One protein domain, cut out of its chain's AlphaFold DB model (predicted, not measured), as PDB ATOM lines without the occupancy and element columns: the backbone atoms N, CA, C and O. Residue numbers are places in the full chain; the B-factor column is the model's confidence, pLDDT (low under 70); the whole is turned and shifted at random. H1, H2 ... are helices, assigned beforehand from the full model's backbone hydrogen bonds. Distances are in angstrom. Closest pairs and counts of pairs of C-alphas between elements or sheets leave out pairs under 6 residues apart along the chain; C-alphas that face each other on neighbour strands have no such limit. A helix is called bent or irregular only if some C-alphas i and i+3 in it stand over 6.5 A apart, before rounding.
ATOM      1  N   TYR A   2     419.112 403.846 262.474       92.88
ATOM      2  CA  TYR A   2     419.590 402.927 263.506       92.88
ATOM      3  C   TYR A   2     421.113 402.796 263.593       92.88
ATOM      4  O   TYR A   2     421.667 402.880 264.680       92.88
ATOM      5  N   LYS A   3     421.824 402.681 262.465       92.00
ATOM      6  CA  LYS A   3     423.300 402.636 262.465       92.00
ATOM      7  C   LYS A   3     423.942 403.882 263.088       92.00
ATOM      8  O   LYS A   3     424.978 403.776 263.737       92.00
ATOM      9  N   MET A   4     423.320 405.048 262.913       92.25
ATOM     10  CA  MET A   4     423.751 406.292 263.555       92.25
ATOM     11  C   MET A   4     423.478 406.248 265.059       92.25
ATOM     12  O   MET A   4     424.371 406.582 265.829       92.25
ATOM     13  N   LEU A   5     422.295 405.775 265.468       94.56
ATOM     14  CA  LEU A   5     421.971 405.557 266.879       94.56
ATOM     15  C   LEU A   5     422.982 404.608 267.541       94.56
ATOM     16  O   LEU A   5     423.520 404.956 268.581       94.56
ATOM     17  N   GLN A   6     423.290 403.462 266.920       94.12
ATOM     18  CA  GLN A   6     424.290 402.505 267.414       94.12
ATOM     19  C   GLN A   6     425.638 403.192 267.667       94.12
ATOM     20  O   GLN A   6     426.129 403.192 268.793       94.12
ATOM     21  N   ARG A   7     426.194 403.842 266.635       92.81
ATOM     22  CA  ARG A   7     427.495 404.519 266.711       92.81
ATOM     23  C   ARG A   7     427.517 405.619 267.775       92.81
ATOM     24  O   ARG A   7     428.489 405.762 268.507       92.81
ATOM     25  N   ASN A   8     426.456 406.414 267.856       93.62
ATOM     26  CA  ASN A   8     426.411 407.540 268.780       93.62
ATOM     27  C   ASN A   8     426.150 407.081 270.225       93.62
ATOM     28  O   ASN A   8     426.678 407.698 271.144       93.62
ATOM     29  N   LEU A   9     425.436 405.969 270.440       94.44
ATOM     30  CA  LEU A   9     425.319 405.333 271.757       94.44
ATOM     31  C   LEU A   9     426.651 404.747 272.232       94.44
ATOM     32  O   LEU A   9     426.977 404.872 273.408       94.44
ATOM     33  N   GLU A  10     427.446 404.145 271.343       92.12
ATOM     34  CA  GLU A  10     428.807 403.702 271.682       92.12
ATOM     35  C   GLU A  10     429.663 404.874 272.180       92.12
ATOM     36  O   GLU A  10     430.310 404.762 273.222       92.12
ATOM     37  N   GLY A  11     429.606 406.013 271.482       91.81
ATOM     38  CA  GLY A  11     430.258 407.252 271.909       91.81
ATOM     39  C   GLY A  11     429.692 407.815 273.216       91.81
ATOM     40  O   GLY A  11     430.442 408.267 274.074       91.81
ATOM     41  N   TYR A  12     428.376 407.748 273.412       92.00
ATOM     42  CA  TYR A  12     427.743 408.162 274.660       92.00
ATOM     43  C   TYR A  12     428.287 407.345 275.841       92.00
ATOM     44  O   TYR A  12     428.811 407.906 276.799       92.00
ATOM     45  N   PHE A  13     428.248 406.014 275.762       91.62
ATOM     46  CA  PHE A  13     428.730 405.163 276.852       91.62
ATOM     47  C   PHE A  13     430.237 405.271 277.091       91.62
ATOM     48  O   PHE A  13     430.670 405.085 278.227       91.62
ATOM     49  N   SER A  14     431.041 405.572 276.067       90.00
ATOM     50  CA  SER A  14     432.481 405.752 276.255       90.00
ATOM     51  C   SER A  14     432.809 407.018 277.052       90.00
ATOM     52  O   SER A  14     433.666 406.953 277.928       90.00
ATOM     53  N   VAL A  15     432.089 408.126 276.826       87.69
ATOM     54  CA  VAL A  15     432.263 409.390 277.570       87.69
ATOM     55  C   VAL A  15     431.921 409.232 279.052       87.69
ATOM     56  O   VAL A  15     432.619 409.762 279.912       87.69
ATOM     57  N   TYR A  16     430.869 408.480 279.372       84.00
ATOM     58  CA  TYR A  16     430.413 408.299 280.755       84.00
ATOM     59  C   TYR A  16     431.091 407.135 281.493       84.00
ATOM     60  O   TYR A  16     430.800 406.909 282.665       84.00
ATOM     61  N   LYS A  17     432.022 406.414 280.852       77.00
ATOM     62  CA  LYS A  17     432.681 405.230 281.428       77.00
ATOM     63  C   LYS A  17     433.420 405.515 282.743       77.00
ATOM     64  O   LYS A  17     433.507 404.638 283.592       77.00
ATOM     65  N   GLU A  18     433.948 406.724 282.917       79.12
ATOM     66  CA  GLU A  18     434.659 407.136 284.140       79.12
ATOM     67  C   GLU A  18     433.730 407.754 285.199       79.12
ATOM     68  O   GLU A  18     434.164 408.056 286.308       79.12
ATOM     69  N   ASN A  19     432.443 407.926 284.880       80.56
ATOM     70  CA  ASN A  19     431.447 408.532 285.757       80.56
ATOM     71  C   ASN A  19     430.156 407.700 285.771       80.56
ATOM     72  O   ASN A  19     429.073 408.170 285.422       80.56
ATOM     73  N   GLU A  20     430.287 406.433 286.172       74.62
ATOM     74  CA  GLU A  20     429.176 405.472 286.169       74.62
ATOM     75  C   GLU A  20     428.067 405.803 287.181       74.62
ATOM     76  O   GLU A  20     426.961 405.294 287.048       74.62
ATOM     77  N   GLN A  21     428.337 406.678 288.158       78.25
ATOM     78  CA  GLN A  21     427.342 407.168 289.124       78.25
ATOM     79  C   GLN A  21     426.455 408.286 288.550       78.25
ATOM     80  O   GLN A  21     425.603 408.840 289.243       78.25
ATOM     81  N   ASN A  22     426.669 408.670 287.290       87.94
ATOM     82  CA  ASN A  22     425.834 409.657 286.633       87.94
ATOM     83  C   ASN A  22     424.438 409.077 286.358       87.94
ATOM     84  O   ASN A  22     424.306 408.101 285.627       87.94
ATOM     85  N   TYR A  23     423.394 409.742 286.857       90.88
ATOM     86  CA  TYR A  23     421.992 409.373 286.617       90.88
ATOM     87  C   TYR A  23     421.690 409.056 285.139       90.88
ATOM     88  O   TYR A  23     421.068 408.041 284.830       90.88
ATOM     89  N   ARG A  24     422.203 409.868 284.202       89.62
ATOM     90  CA  ARG A  24     421.979 409.654 282.765       89.62
ATOM     91  C   ARG A  24     422.624 408.361 282.269       89.62
ATOM     92  O   ARG A  24     422.050 407.675 281.427       89.62
ATOM     93  N   TYR A  25     423.786 407.995 282.813       91.31
ATOM     94  CA  TYR A  25     424.442 406.722 282.513       91.31
ATOM     95  C   TYR A  25     423.638 405.525 283.030       91.31
ATOM     96  O   TYR A  25     423.557 404.504 282.339       91.31
ATOM     97  N   GLU A  26     423.026 405.642 284.211       91.50
ATOM     98  CA  GLU A  26     422.193 404.593 284.804       91.50
ATOM     99  C   GLU A  26     420.915 404.348 283.991       91.50
ATOM    100  O   GLU A  26     420.640 403.207 283.598       91.50
ATOM    101  N   VAL A  27     420.168 405.404 283.653       93.25
ATOM    102  CA  VAL A  27     418.934 405.263 282.857       93.25
ATOM    103  C   VAL A  27     419.232 404.825 281.422       93.25
ATOM    104  O   VAL A  27     418.507 404.007 280.850       93.25
ATOM    105  N   ALA A  28     420.362 405.260 280.851       93.94
ATOM    106  CA  ALA A  28     420.778 404.859 279.512       93.94
ATOM    107  C   ALA A  28     421.064 403.358 279.392       93.94
ATOM    108  O   ALA A  28     421.037 402.847 278.277       93.94
ATOM    109  N   GLN A  29     421.297 402.610 280.480       93.06
ATOM    110  CA  GLN A  29     421.642 401.179 280.407       93.06
ATOM    111  C   GLN A  29     420.638 400.346 279.592       93.06
ATOM    112  O   GLN A  29     421.042 399.387 278.928       93.06
ATOM    113  N   ALA A  30     419.353 400.719 279.591       92.88
ATOM    114  CA  ALA A  30     418.328 400.067 278.771       92.88
ATOM    115  C   ALA A  30     418.608 400.188 277.255       92.88
ATOM    116  O   ALA A  30     418.307 399.274 276.484       92.88
ATOM    117  N   LEU A  31     419.279 401.262 276.822       96.06
ATOM    118  CA  LEU A  31     419.654 401.526 275.428       96.06
ATOM    119  C   LEU A  31     420.740 400.585 274.899       96.06
ATOM    120  O   LEU A  31     420.917 400.491 273.683       96.06
ATOM    121  N   LYS A  32     421.424 399.820 275.764       94.50
ATOM    122  CA  LYS A  32     422.380 398.788 275.325       94.50
ATOM    123  C   LYS A  32     421.730 397.742 274.416       94.50
ATOM    124  O   LYS A  32     422.400 397.192 273.545       94.50
ATOM    125  N   GLY A  33     420.419 397.523 274.551       94.44
ATOM    126  CA  GLY A  33     419.659 396.664 273.645       94.44
ATOM    127  C   GLY A  33     419.602 397.180 272.207       94.44
ATOM    128  O   GLY A  33     419.522 396.373 271.288       94.44
ATOM    129  N   PHE A  34     419.712 398.495 271.991       95.19
ATOM    130  CA  PHE A  34     419.773 399.087 270.653       95.19
ATOM    131  C   PHE A  34     421.181 399.080 270.056       95.19
ATOM    132  O   PHE A  34     421.303 399.177 268.839       95.19
ATOM    133  N   MET A  35     422.238 398.933 270.862       92.69
ATOM    134  CA  MET A  35     423.625 398.957 270.377       92.69
ATOM    135  C   MET A  35     423.985 397.725 269.546       92.69
ATOM    136  O   MET A  35     424.746 397.830 268.592       92.69
ATOM    137  N   ASP A  36     423.413 396.562 269.854       89.44
ATOM    138  CA  ASP A  36     423.647 395.325 269.109       89.44
ATOM    139  C   ASP A  36     422.399 394.444 269.158       89.44
ATOM    140  O   ASP A  36     421.967 394.007 270.225       89.44
ATOM    141  N   LYS A  37     421.850 394.119 267.985       92.19
ATOM    142  CA  LYS A  37     420.674 393.255 267.858       92.19
ATOM    143  C   LYS A  37     420.849 391.899 268.554       92.19
ATOM    144  O   LYS A  37     419.891 391.359 269.099       92.19
ATOM    145  N   ARG A  38     422.076 391.374 268.620       93.38
ATOM    146  CA  ARG A  38     422.392 390.120 269.323       93.38
ATOM    147  C   ARG A  38     422.247 390.247 270.841       93.38
ATOM    148  O   ARG A  38     422.015 389.247 271.514       93.38
ATOM    149  N   ILE A  39     422.421 391.444 271.410       93.94
ATOM    150  CA  ILE A  39     422.151 391.697 272.836       93.94
ATOM    151  C   ILE A  39     420.650 391.587 273.081       93.94
ATOM    152  O   ILE A  39     420.235 390.819 273.946       93.94
ATOM    153  N   TYR A  40     419.851 392.279 272.269       95.56
ATOM    154  CA  TYR A  40     418.394 392.216 272.335       95.56
ATOM    155  C   TYR A  40     417.858 390.782 272.191       95.56
ATOM    156  O   TYR A  40     417.050 390.342 273.009       95.56
ATOM    157  N   ASP A  41     418.357 390.023 271.210       94.75
ATOM    158  CA  ASP A  41     417.912 388.645 270.979       94.75
ATOM    159  C   ASP A  41     418.260 387.704 272.130       94.75
ATOM    160  O   ASP A  41     417.437 386.872 272.507       94.75
ATOM    161  N   ARG A  42     419.442 387.858 272.737       95.88
ATOM    162  CA  ARG A  42     419.813 387.083 273.930       95.88
ATOM    163  C   ARG A  42     418.957 387.446 275.134       95.88
ATOM    164  O   ARG A  42     418.507 386.560 275.854       95.88
ATOM    165  N   TRP A  43     418.676 388.733 275.342       95.62
ATOM    166  CA  TRP A  43     417.847 389.179 276.464       95.62
ATOM    167  C   TRP A  43     416.435 388.613 276.435       95.62
ATOM    168  O   TRP A  43     415.856 388.421 277.502       95.62
ATOM    169  N   ARG A  44     415.905 388.263 275.260       93.12
ATOM    170  CA  ARG A  44     414.620 387.562 275.157       93.12
ATOM    171  C   ARG A  44     414.550 386.316 276.049       93.12
ATOM    172  O   ARG A  44     413.488 386.041 276.602       93.12
ATOM    173  N   THR A  45     415.662 385.599 276.196       93.50
ATOM    174  CA  THR A  45     415.754 384.372 276.997       93.50
ATOM    175  C   THR A  45     416.454 384.628 278.328       93.50
ATOM    176  O   THR A  45     415.931 384.273 279.381       93.50
ATOM    177  N   ASP A  46     417.605 385.300 278.289       95.25
ATOM    178  CA  ASP A  46     418.540 385.349 279.418       95.25
ATOM    179  C   ASP A  46     418.290 386.545 280.346       95.25
ATOM    180  O   ASP A  46     418.744 386.565 281.489       95.25
ATOM    181  N   ASN A  47     417.584 387.575 279.865       94.38
ATOM    182  CA  ASN A  47     417.239 388.745 280.671       94.38
ATOM    183  C   ASN A  47     415.880 389.349 280.267       94.38
ATOM    184  O   ASN A  47     415.821 390.438 279.679       94.38
ATOM    185  N   PRO A  48     414.763 388.677 280.613       93.06
ATOM    186  CA  PRO A  48     413.428 389.105 280.206       93.06
ATOM    187  C   PRO A  48     413.052 390.514 280.680       93.06
ATOM    188  O   PRO A  48     412.217 391.165 280.055       93.06
ATOM    189  N   LYS A  49     413.657 391.003 281.774       94.50
ATOM    190  CA  LYS A  49     413.453 392.375 282.255       94.50
ATOM    191  C   LYS A  49     414.016 393.387 281.255       94.50
ATOM    192  O   LYS A  49     413.266 394.232 280.778       94.50
ATOM    193  N   ARG A  50     415.294 393.255 280.875       95.06
ATOM    194  CA  ARG A  50     415.923 394.135 279.873       95.06
ATOM    195  C   ARG A  50     415.256 394.021 278.502       95.06
ATOM    196  O   ARG A  50     415.116 395.015 277.802       95.06
ATOM    197  N   TYR A  51     414.787 392.830 278.132       96.06
ATOM    198  CA  TYR A  51     414.006 392.646 276.906       96.06
ATOM    199  C   TYR A  51     412.708 393.470 276.910       96.06
ATOM    200  O   TYR A  51     412.425 394.179 275.947       96.06
ATOM    201  N   LYS A  52     411.947 393.428 278.014       96.25
ATOM    202  CA  LYS A  52     410.730 394.238 278.182       96.25
ATOM    203  C   LYS A  52     411.031 395.732 278.156       96.25
ATOM    204  O   LYS A  52     410.333 396.454 277.460       96.25
ATOM    205  N   GLU A  53     412.084 396.169 278.846       96.56
ATOM    206  CA  GLU A  53     412.558 397.559 278.812       96.56
ATOM    207  C   GLU A  53     412.786 398.043 277.377       96.56
ATOM    208  O   GLU A  53     412.229 399.064 276.985       96.56
ATOM    209  N   VAL A  54     413.514 397.282 276.553       97.12
ATOM    210  CA  VAL A  54     413.736 397.648 275.146       97.12
ATOM    211  C   VAL A  54     412.419 397.721 274.374       97.12
ATOM    212  O   VAL A  54     412.196 398.694 273.658       97.12
ATOM    213  N   ASN A  55     411.518 396.748 274.538       97.50
ATOM    214  CA  ASN A  55     410.229 396.753 273.834       97.50
ATOM    215  C   ASN A  55     409.343 397.941 274.235       97.50
ATOM    216  O   ASN A  55     408.624 398.503 273.405       97.50
ATOM    217  N   THR A  56     409.404 398.331 275.506       97.69
ATOM    218  CA  THR A  56     408.756 399.535 276.026       97.69
ATOM    219  C   THR A  56     409.346 400.788 275.411       97.69
ATOM    220  O   THR A  56     408.596 401.637 274.933       97.69
ATOM    221  N   LEU A  57     410.670 400.884 275.317       97.81
ATOM    222  CA  LEU A  57     411.306 402.010 274.641       97.81
ATOM    223  C   LEU A  57     410.913 402.084 273.163       97.81
ATOM    224  O   LEU A  57     410.591 403.167 272.692       97.81
ATOM    225  N   VAL A  58     410.852 400.960 272.440       98.00
ATOM    226  CA  VAL A  58     410.389 400.935 271.036       98.00
ATOM    227  C   VAL A  58     408.969 401.495 270.920       98.00
ATOM    228  O   VAL A  58     408.705 402.305 270.034       98.00
ATOM    229  N   TYR A  59     408.068 401.116 271.833       98.19
ATOM    230  CA  TYR A  59     406.717 401.673 271.878       98.19
ATOM    231  C   TYR A  59     406.726 403.191 272.107       98.19
ATOM    232  O   TYR A  59     406.083 403.925 271.360       98.19
ATOM    233  N   HIS A  60     407.480 403.687 273.089       97.81
ATOM    234  CA  HIS A  60     407.506 405.122 273.384       97.81
ATOM    235  C   HIS A  60     408.209 405.956 272.311       97.81
ATOM    236  O   HIS A  60     407.774 407.071 272.046       97.81
ATOM    237  N   ILE A  61     409.221 405.412 271.628       97.56
ATOM    238  CA  ILE A  61     409.820 406.040 270.442       97.56
ATOM    239  C   ILE A  61     408.746 406.236 269.362       97.56
ATOM    240  O   ILE A  61     408.649 407.320 268.794       97.56
ATOM    241  N   GLN A  62     407.892 405.233 269.125       96.50
ATOM    242  CA  GLN A  62     406.788 405.349 268.164       96.50
ATOM    243  C   GLN A  62     405.772 406.420 268.575       96.50
ATOM    244  O   GLN A  62     405.338 407.202 267.734       96.50
ATOM    245  N   GLN A  63     405.402 406.479 269.859       96.81
ATOM    246  CA  GLN A  63     404.431 407.468 270.348       96.81
ATOM    247  C   GLN A  63     404.986 408.898 270.344       96.81
ATOM    248  O   GLN A  63     404.240 409.845 270.117       96.81
ATOM    249  N   ALA A  64     406.290 409.066 270.559       95.75
ATOM    250  CA  ALA A  64     406.931 410.375 270.624       95.75
ATOM    251  C   ALA A  64     407.350 410.927 269.246       95.75
ATOM    252  O   ALA A  64     408.023 411.954 269.177       95.75
ATOM    253  N   ALA A  65     406.940 410.297 268.138       92.19
ATOM    254  CA  ALA A  65     407.268 410.748 266.781       92.19
ATOM    255  C   ALA A  65     406.765 412.168 266.458       92.19
ATOM    256  O   ALA A  65     407.412 412.884 265.697       92.19
ATOM    257  N   SER A  66     405.658 412.609 267.070       89.88
ATOM    258  CA  SER A  66     405.160 413.984 266.920       89.88
ATOM    259  C   SER A  66     406.044 415.028 267.608       89.88
ATOM    260  O   SER A  66     406.094 416.171 267.164       89.88
ATOM    261  N   GLU A  67     406.725 414.652 268.693       92.31
ATOM    262  CA  GLU A  67     407.634 415.527 269.446       92.31
ATOM    263  C   GLU A  67     409.056 415.482 268.872       92.31
ATOM    264  O   GLU A  67     409.722 416.508 268.744       92.31
ATOM    265  N   PHE A  68     409.502 414.296 268.456       92.81
ATOM    266  CA  PHE A  68     410.817 414.058 267.878       92.81
ATOM    267  C   PHE A  68     410.664 413.489 266.461       92.81
ATOM    268  O   PHE A  68     410.635 412.271 266.294       92.81
ATOM    269  N   PRO A  69     410.651 414.322 265.401       90.44
ATOM    270  CA  PRO A  69     410.399 413.849 264.033       90.44
ATOM    271  C   PRO A  69     411.360 412.749 263.553       90.44
ATOM    272  O   PRO A  69     411.010 411.899 262.738       90.44
ATOM    273  N   ARG A  70     412.589 412.707 264.089       93.50
ATOM    274  CA  ARG A  70     413.574 411.651 263.780       93.50
ATOM    275  C   ARG A  70     413.138 410.270 264.291       93.50
ATOM    276  O   ARG A  70     413.638 409.257 263.804       93.50
ATOM    277  N   PHE A  71     412.221 410.205 265.252       96.19
ATOM    278  CA  PHE A  71     411.729 408.946 265.803       96.19
ATOM    279  C   PHE A  71     410.815 408.201 264.843       96.19
ATOM    280  O   PHE A  71     410.761 406.977 264.926       96.19
ATOM    281  N   GLU A  72     410.162 408.880 263.900       95.44
ATOM    282  CA  GLU A  72     409.376 408.204 262.864       95.44
ATOM    283  C   GLU A  72     410.279 407.286 262.027       95.44
ATOM    284  O   GLU A  72     410.087 406.071 261.977       95.44
ATOM    285  N   THR A  73     411.351 407.842 261.462       95.44
ATOM    286  CA  THR A  73     412.340 407.074 260.693       95.44
ATOM    287  C   THR A  73     413.041 406.021 261.554       95.44
ATOM    288  O   THR A  73     413.256 404.898 261.097       95.44
ATOM    289  N   LEU A  74     413.387 406.339 262.809       96.69
ATOM    290  CA  LEU A  74     413.967 405.345 263.716       96.69
ATOM    291  C   LEU A  74     412.994 404.184 263.987       96.69
ATOM    292  O   LEU A  74     413.428 403.036 264.032       96.69
ATOM    293  N   SER A  75     411.700 404.457 264.144       97.00
ATOM    294  CA  SER A  75     410.682 403.432 264.394       97.00
ATOM    295  C   SER A  75     410.594 402.433 263.247       97.00
ATOM    296  O   SER A  75     410.541 401.226 263.490       97.00
ATOM    297  N   TRP A  76     410.649 402.919 262.003       96.94
ATOM    298  CA  TRP A  76     410.699 402.064 260.817       96.94
ATOM    299  C   TRP A  76     411.953 401.193 260.779       96.94
ATOM    300  O   TRP A  76     411.850 399.993 260.519       96.94
ATOM    301  N   ASP A  77     413.121 401.756 261.099       96.56
ATOM    302  CA  ASP A  77     414.358 400.977 261.179       96.56
ATOM    303  C   ASP A  77     414.258 399.876 262.246       96.56
ATOM    304  O   ASP A  77     414.583 398.719 261.977       96.56
ATOM    305  N   LEU A  78     413.799 400.224 263.456       97.00
ATOM    306  CA  LEU A  78     413.618 399.291 264.573       97.00
ATOM    307  C   LEU A  78     412.685 398.139 264.186       97.00
ATOM    308  O   LEU A  78     413.023 396.974 264.412       97.00
ATOM    309  N   TRP A  79     411.562 398.447 263.537       96.44
ATOM    310  CA  TRP A  79     410.647 397.434 263.019       96.44
ATOM    311  C   TRP A  79     411.311 396.541 261.963       96.44
ATOM    312  O   TRP A  79     411.255 395.317 262.079       96.44
ATOM    313  N   GLY A  80     412.013 397.128 260.988       96.06
ATOM    314  CA  GLY A  80     412.708 396.387 259.931       96.06
ATOM    315  C   GLY A  80     413.807 395.454 260.451       96.06
ATOM    316  O   GLY A  80     414.108 394.438 259.829       96.06
ATOM    317  N   MET A  81     414.377 395.748 261.619       94.94
ATOM    318  CA  MET A  81     415.335 394.864 262.285       94.94
ATOM    319  C   MET A  81     414.685 393.845 263.218       94.94
ATOM    320  O   MET A  81     415.396 393.026 263.790       94.94
ATOM    321  N   GLY A  82     413.365 393.867 263.398       95.81
ATOM    322  CA  GLY A  82     412.647 392.908 264.236       95.81
ATOM    323  C   GLY A  82     412.629 393.248 265.729       95.81
ATOM    324  O   GLY A  82     412.478 392.347 266.560       95.81
ATOM    325  N   TYR A  83     412.792 394.523 266.096       96.88
ATOM    326  CA  TYR A  83     412.403 394.987 267.431       96.88
ATOM    327  C   TYR A  83     410.877 395.059 267.523       96.88
ATOM    328  O   TYR A  83     410.207 395.397 266.546       96.88
ATOM    329  N   ILE A  84     410.321 394.747 268.694       96.69
ATOM    330  CA  ILE A  84     408.871 394.787 268.912       96.69
ATOM    331  C   ILE A  84     408.501 395.927 269.858       96.69
ATOM    332  O   ILE A  84     409.234 396.226 270.792       96.69
ATOM    333  N   ALA A  85     407.348 396.550 269.625       96.88
ATOM    334  CA  ALA A  85     406.795 397.582 270.493       96.88
ATOM    335  C   ALA A  85     405.826 396.957 271.501       96.88
ATOM    336  O   ALA A  85     404.900 396.248 271.102       96.88
ATOM    337  N   GLN A  86     406.017 397.213 272.799       96.44
ATOM    338  CA  GLN A  86     405.098 396.752 273.846       96.44
ATOM    339  C   GLN A  86     404.912 397.814 274.945       96.44
ATOM    340  O   GLN A  86     405.892 398.156 275.607       96.44
ATOM    341  N   PRO A  87     403.680 398.297 275.202       93.12
ATOM    342  CA  PRO A  87     403.402 399.314 276.218       93.12
ATOM    343  C   PRO A  87     403.376 398.697 277.624       93.12
ATOM    344  O   PRO A  87     402.317 398.461 278.202       93.12
ATOM    345  N   ILE A  88     404.548 398.375 278.163       93.00
ATOM    346  CA  ILE A  88     404.695 397.842 279.521       93.00
ATOM    347  C   ILE A  88     405.206 398.971 280.410       93.00
ATOM    348  O   ILE A  88     406.159 399.653 280.059       93.00
ATOM    349  N   ASN A  89     404.599 399.162 281.577       89.94
ATOM    350  CA  ASN A  89     405.073 400.169 282.517       89.94
ATOM    351  C   ASN A  89     406.297 399.645 283.291       89.94
ATOM    352  O   ASN A  89     406.145 398.865 284.233       89.94
ATOM    353  N   VAL A  90     407.505 400.009 282.848       93.94
ATOM    354  CA  VAL A  90     408.781 399.579 283.465       93.94
ATOM    355  C   VAL A  90     409.733 400.729 283.802       93.94
ATOM    356  O   VAL A  90     410.763 400.483 284.425       93.94
ATOM    357  N   PHE A  91     409.390 401.959 283.421       94.56
ATOM    358  CA  PHE A  91     410.158 403.173 283.696       94.56
ATOM    359  C   PHE A  91     409.288 404.156 284.473       94.56
ATOM    360  O   PHE A  91     408.071 404.169 284.294       94.56
ATOM    361  N   SER A  92     409.904 404.994 285.307       96.00
ATOM    362  CA  SER A  92     409.228 406.208 285.761       96.00
ATOM    363  C   SER A  92     409.070 407.188 284.590       96.00
ATOM    364  O   SER A  92     409.799 407.099 283.597       96.00
ATOM    365  N   ASP A  93     408.147 408.143 284.701       95.06
ATOM    366  CA  ASP A  93     407.969 409.178 283.673       95.06
ATOM    367  C   ASP A  93     409.248 410.015 283.477       95.06
ATOM    368  O   ASP A  93     409.567 410.417 282.357       95.06
ATOM    369  N   GLU A  94     409.998 410.249 284.559       96.25
ATOM    370  CA  GLU A  94     411.262 410.989 284.535       96.25
ATOM    371  C   GLU A  94     412.360 410.209 283.802       96.25
ATOM    372  O   GLU A  94     412.981 410.752 282.882       96.25
ATOM    373  N   ASP A  95     412.545 408.928 284.139       96.69
ATOM    374  CA  ASP A  95     413.522 408.060 283.469       96.69
ATOM    375  C   ASP A  95     413.194 407.936 281.984       96.69
ATOM    376  O   ASP A  95     414.067 408.072 281.128       96.69
ATOM    377  N   LEU A  96     411.920 407.692 281.659       96.62
ATOM    378  CA  LEU A  96     411.473 407.532 280.284       96.62
ATOM    379  C   LEU A  96     411.761 408.793 279.471       96.62
ATOM    380  O   LEU A  96     412.327 408.706 278.379       96.62
ATOM    381  N   ARG A  97     411.408 409.966 280.004       95.88
ATOM    382  CA  ARG A  97     411.669 411.244 279.341       95.88
ATOM    383  C   ARG A  97     413.160 411.453 279.105       95.88
ATOM    384  O   ARG A  97     413.553 411.851 278.009       95.88
ATOM    385  N   GLU A  98     413.991 411.154 280.098       96.62
ATOM    386  CA  GLU A  98     415.436 411.304 279.966       96.62
ATOM    387  C   GLU A  98     416.028 410.330 278.940       96.62
ATOM    388  O   GLU A  98     416.852 410.721 278.111       96.62
ATOM    389  N   ILE A  99     415.548 409.087 278.905       96.81
ATOM    390  CA  ILE A  99     415.960 408.103 277.901       96.81
ATOM    391  C   ILE A  99     415.599 408.579 276.486       96.81
ATOM    392  O   ILE A  99     416.445 408.523 275.590       96.81
ATOM    393  N   LEU A 100     414.379 409.083 276.264       96.69
ATOM    394  CA  LEU A 100     413.976 409.618 274.958       96.69
ATOM    395  C   LEU A 100     414.828 410.834 274.560       96.69
ATOM    396  O   LEU A 100     415.265 410.919 273.410       96.69
ATOM    397  N   ASN A 101     415.161 411.720 275.504       95.12
ATOM    398  CA  ASN A 101     416.083 412.832 275.260       95.12
ATOM    399  C   ASN A 101     417.463 412.341 274.799       95.12
ATOM    400  O   ASN A 101     418.021 412.886 273.844       95.12
ATOM    401  N   ILE A 102     418.006 411.294 275.431       95.44
ATOM    402  CA  ILE A 102     419.297 410.700 275.054       95.44
ATOM    403  C   ILE A 102     419.230 410.094 273.648       95.44
ATOM    404  O   ILE A 102     420.144 410.307 272.849       95.44
ATOM    405  N   ILE A 103     418.149 409.383 273.305       95.81
ATOM    406  CA  ILE A 103     417.955 408.851 271.947       95.81
ATOM    407  C   ILE A 103     417.910 410.002 270.941       95.81
ATOM    408  O   ILE A 103     418.623 409.960 269.940       95.81
ATOM    409  N   ASN A 104     417.120 411.044 271.203       94.88
ATOM    410  CA  ASN A 104     417.018 412.199 270.314       94.88
ATOM    411  C   ASN A 104     418.372 412.909 270.141       94.88
ATOM    412  O   ASN A 104     418.758 413.218 269.012       94.88
ATOM    413  N   LEU A 105     419.139 413.076 271.223       92.50
ATOM    414  CA  LEU A 105     420.507 413.596 271.183       92.50
ATOM    415  C   LEU A 105     421.408 412.727 270.294       92.50
ATOM    416  O   LEU A 105     422.104 413.250 269.426       92.50
ATOM    417  N   CYS A 106     421.349 411.402 270.454       93.12
ATOM    418  CA  CYS A 106     422.115 410.455 269.643       93.12
ATOM    419  C   CYS A 106     421.663 410.422 268.177       93.12
ATOM    420  O   CYS A 106     422.444 410.044 267.308       93.12
ATOM    421  N   LEU A 107     420.425 410.807 267.872       92.38
ATOM    422  CA  LEU A 107     419.957 410.969 266.497       92.38
ATOM    423  C   LEU A 107     420.305 412.340 265.907       92.38
ATOM    424  O   LEU A 107     420.203 412.507 264.690       92.38
ATOM    425  N   GLY A 108     420.688 413.313 266.736       86.50
ATOM    426  CA  GLY A 108     421.174 414.639 266.362       86.50
ATOM    427  C   GLY A 108     422.538 414.594 265.664       86.50
ATOM    428  O   GLY A 108     423.407 413.805 266.017       86.50
TER     429      GLY A 108
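What this domain is: This is residues 2 to 108 of the 117 residues of an uncharacterized protein of Natranaerovirga hydrolytica (UniProt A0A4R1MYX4). Six helices are stacked crosswise into a rounded body: H1 and H2 fold back on each other as a hairpin on one side, the long H4 with H5 beside it makes the other side, and H2 and H6 lie between H1 and H4. H3 lies at one end, away from H6, where the chain passes from H2 to H4, and a long loop, residues 81 to 92, runs on the outside from H5 to H6. The printed part has 107 residues with six named helices, H1 to H6 in order along the chain, and no named strand; the class is all helix. The whole is compact, with a radius of gyration of the C-alphas of 12.8 A and spans of 34 by 33 by 27 A.

Where its parts are: H1 is residues 2 to 18, 25.9 A long, from C-alpha 2 at (419.590, 402.927, 263.506). H2 is residues 23 to 35, 19.4 A, and H3 residues 37 to 46, 14.2 A. H4, the longest helix, is residues 48 to 66, 29.4 A, from C-alpha 48 at (413.428, 389.105, 280.206). H5 is residues 70 to 80, 15.8 A. H6 is residues 93 to 107, 21.0 A, ending with C-alpha 107 at (419.957, 410.969, 266.497). Three helices are irregular: H1, where C-alphas 15 and 18 are 7.3 A apart; H4, where C-alphas 63 and 66 are 7.4 A apart; and H2, only just, where C-alphas 27 and 30 are 6.6 A apart.

How they stand to each other: H2 is the hub, touching four other helices. H1 and H2 form a helical hairpin, opposite ways at a tilt of 37 degrees, only just steep; their closest C-alphas, of Gln 6 and Met 35, are 4.7 A apart. H2 touches H6 at a steep tilt of 57 degrees, the same way, with C-alphas 28 and 99 closest at 6.0 A. With residues 30 to 34 alone H2 touches H4, about perpendicular at 86 degrees, closest at C-alphas 33 and 54, 6.2 A. H2 and H3 touch only at the corner, closest at C-alphas 33 and 40, 4.8 A. H4 touches H5 with residues 58 to 65 alone, opposite ways at a steep tilt of 45 degrees, closest at C-alphas 65 and 71, 4.9 A. H1 and H3 are apart, as are H3 and H6. Every O i to N i+4 pair is within hydrogen-bond range in H5 and H6; the counts are 12 of 13 in H1, 5 of 6 in H3, 14 of 15 in H4, and 4 of 9 in H2, which has 7 of 10 O i to N i+3 pairs within range.

The domain as a whole: The two C-alphas farthest apart, of Glu 18 and Ser 66, are 34.8 A apart. The printed part has no cut. The link from H5 to H6 is long, and the other four are tight. The mean pLDDT of the printed part is 93.5, and no printed residue is under 70.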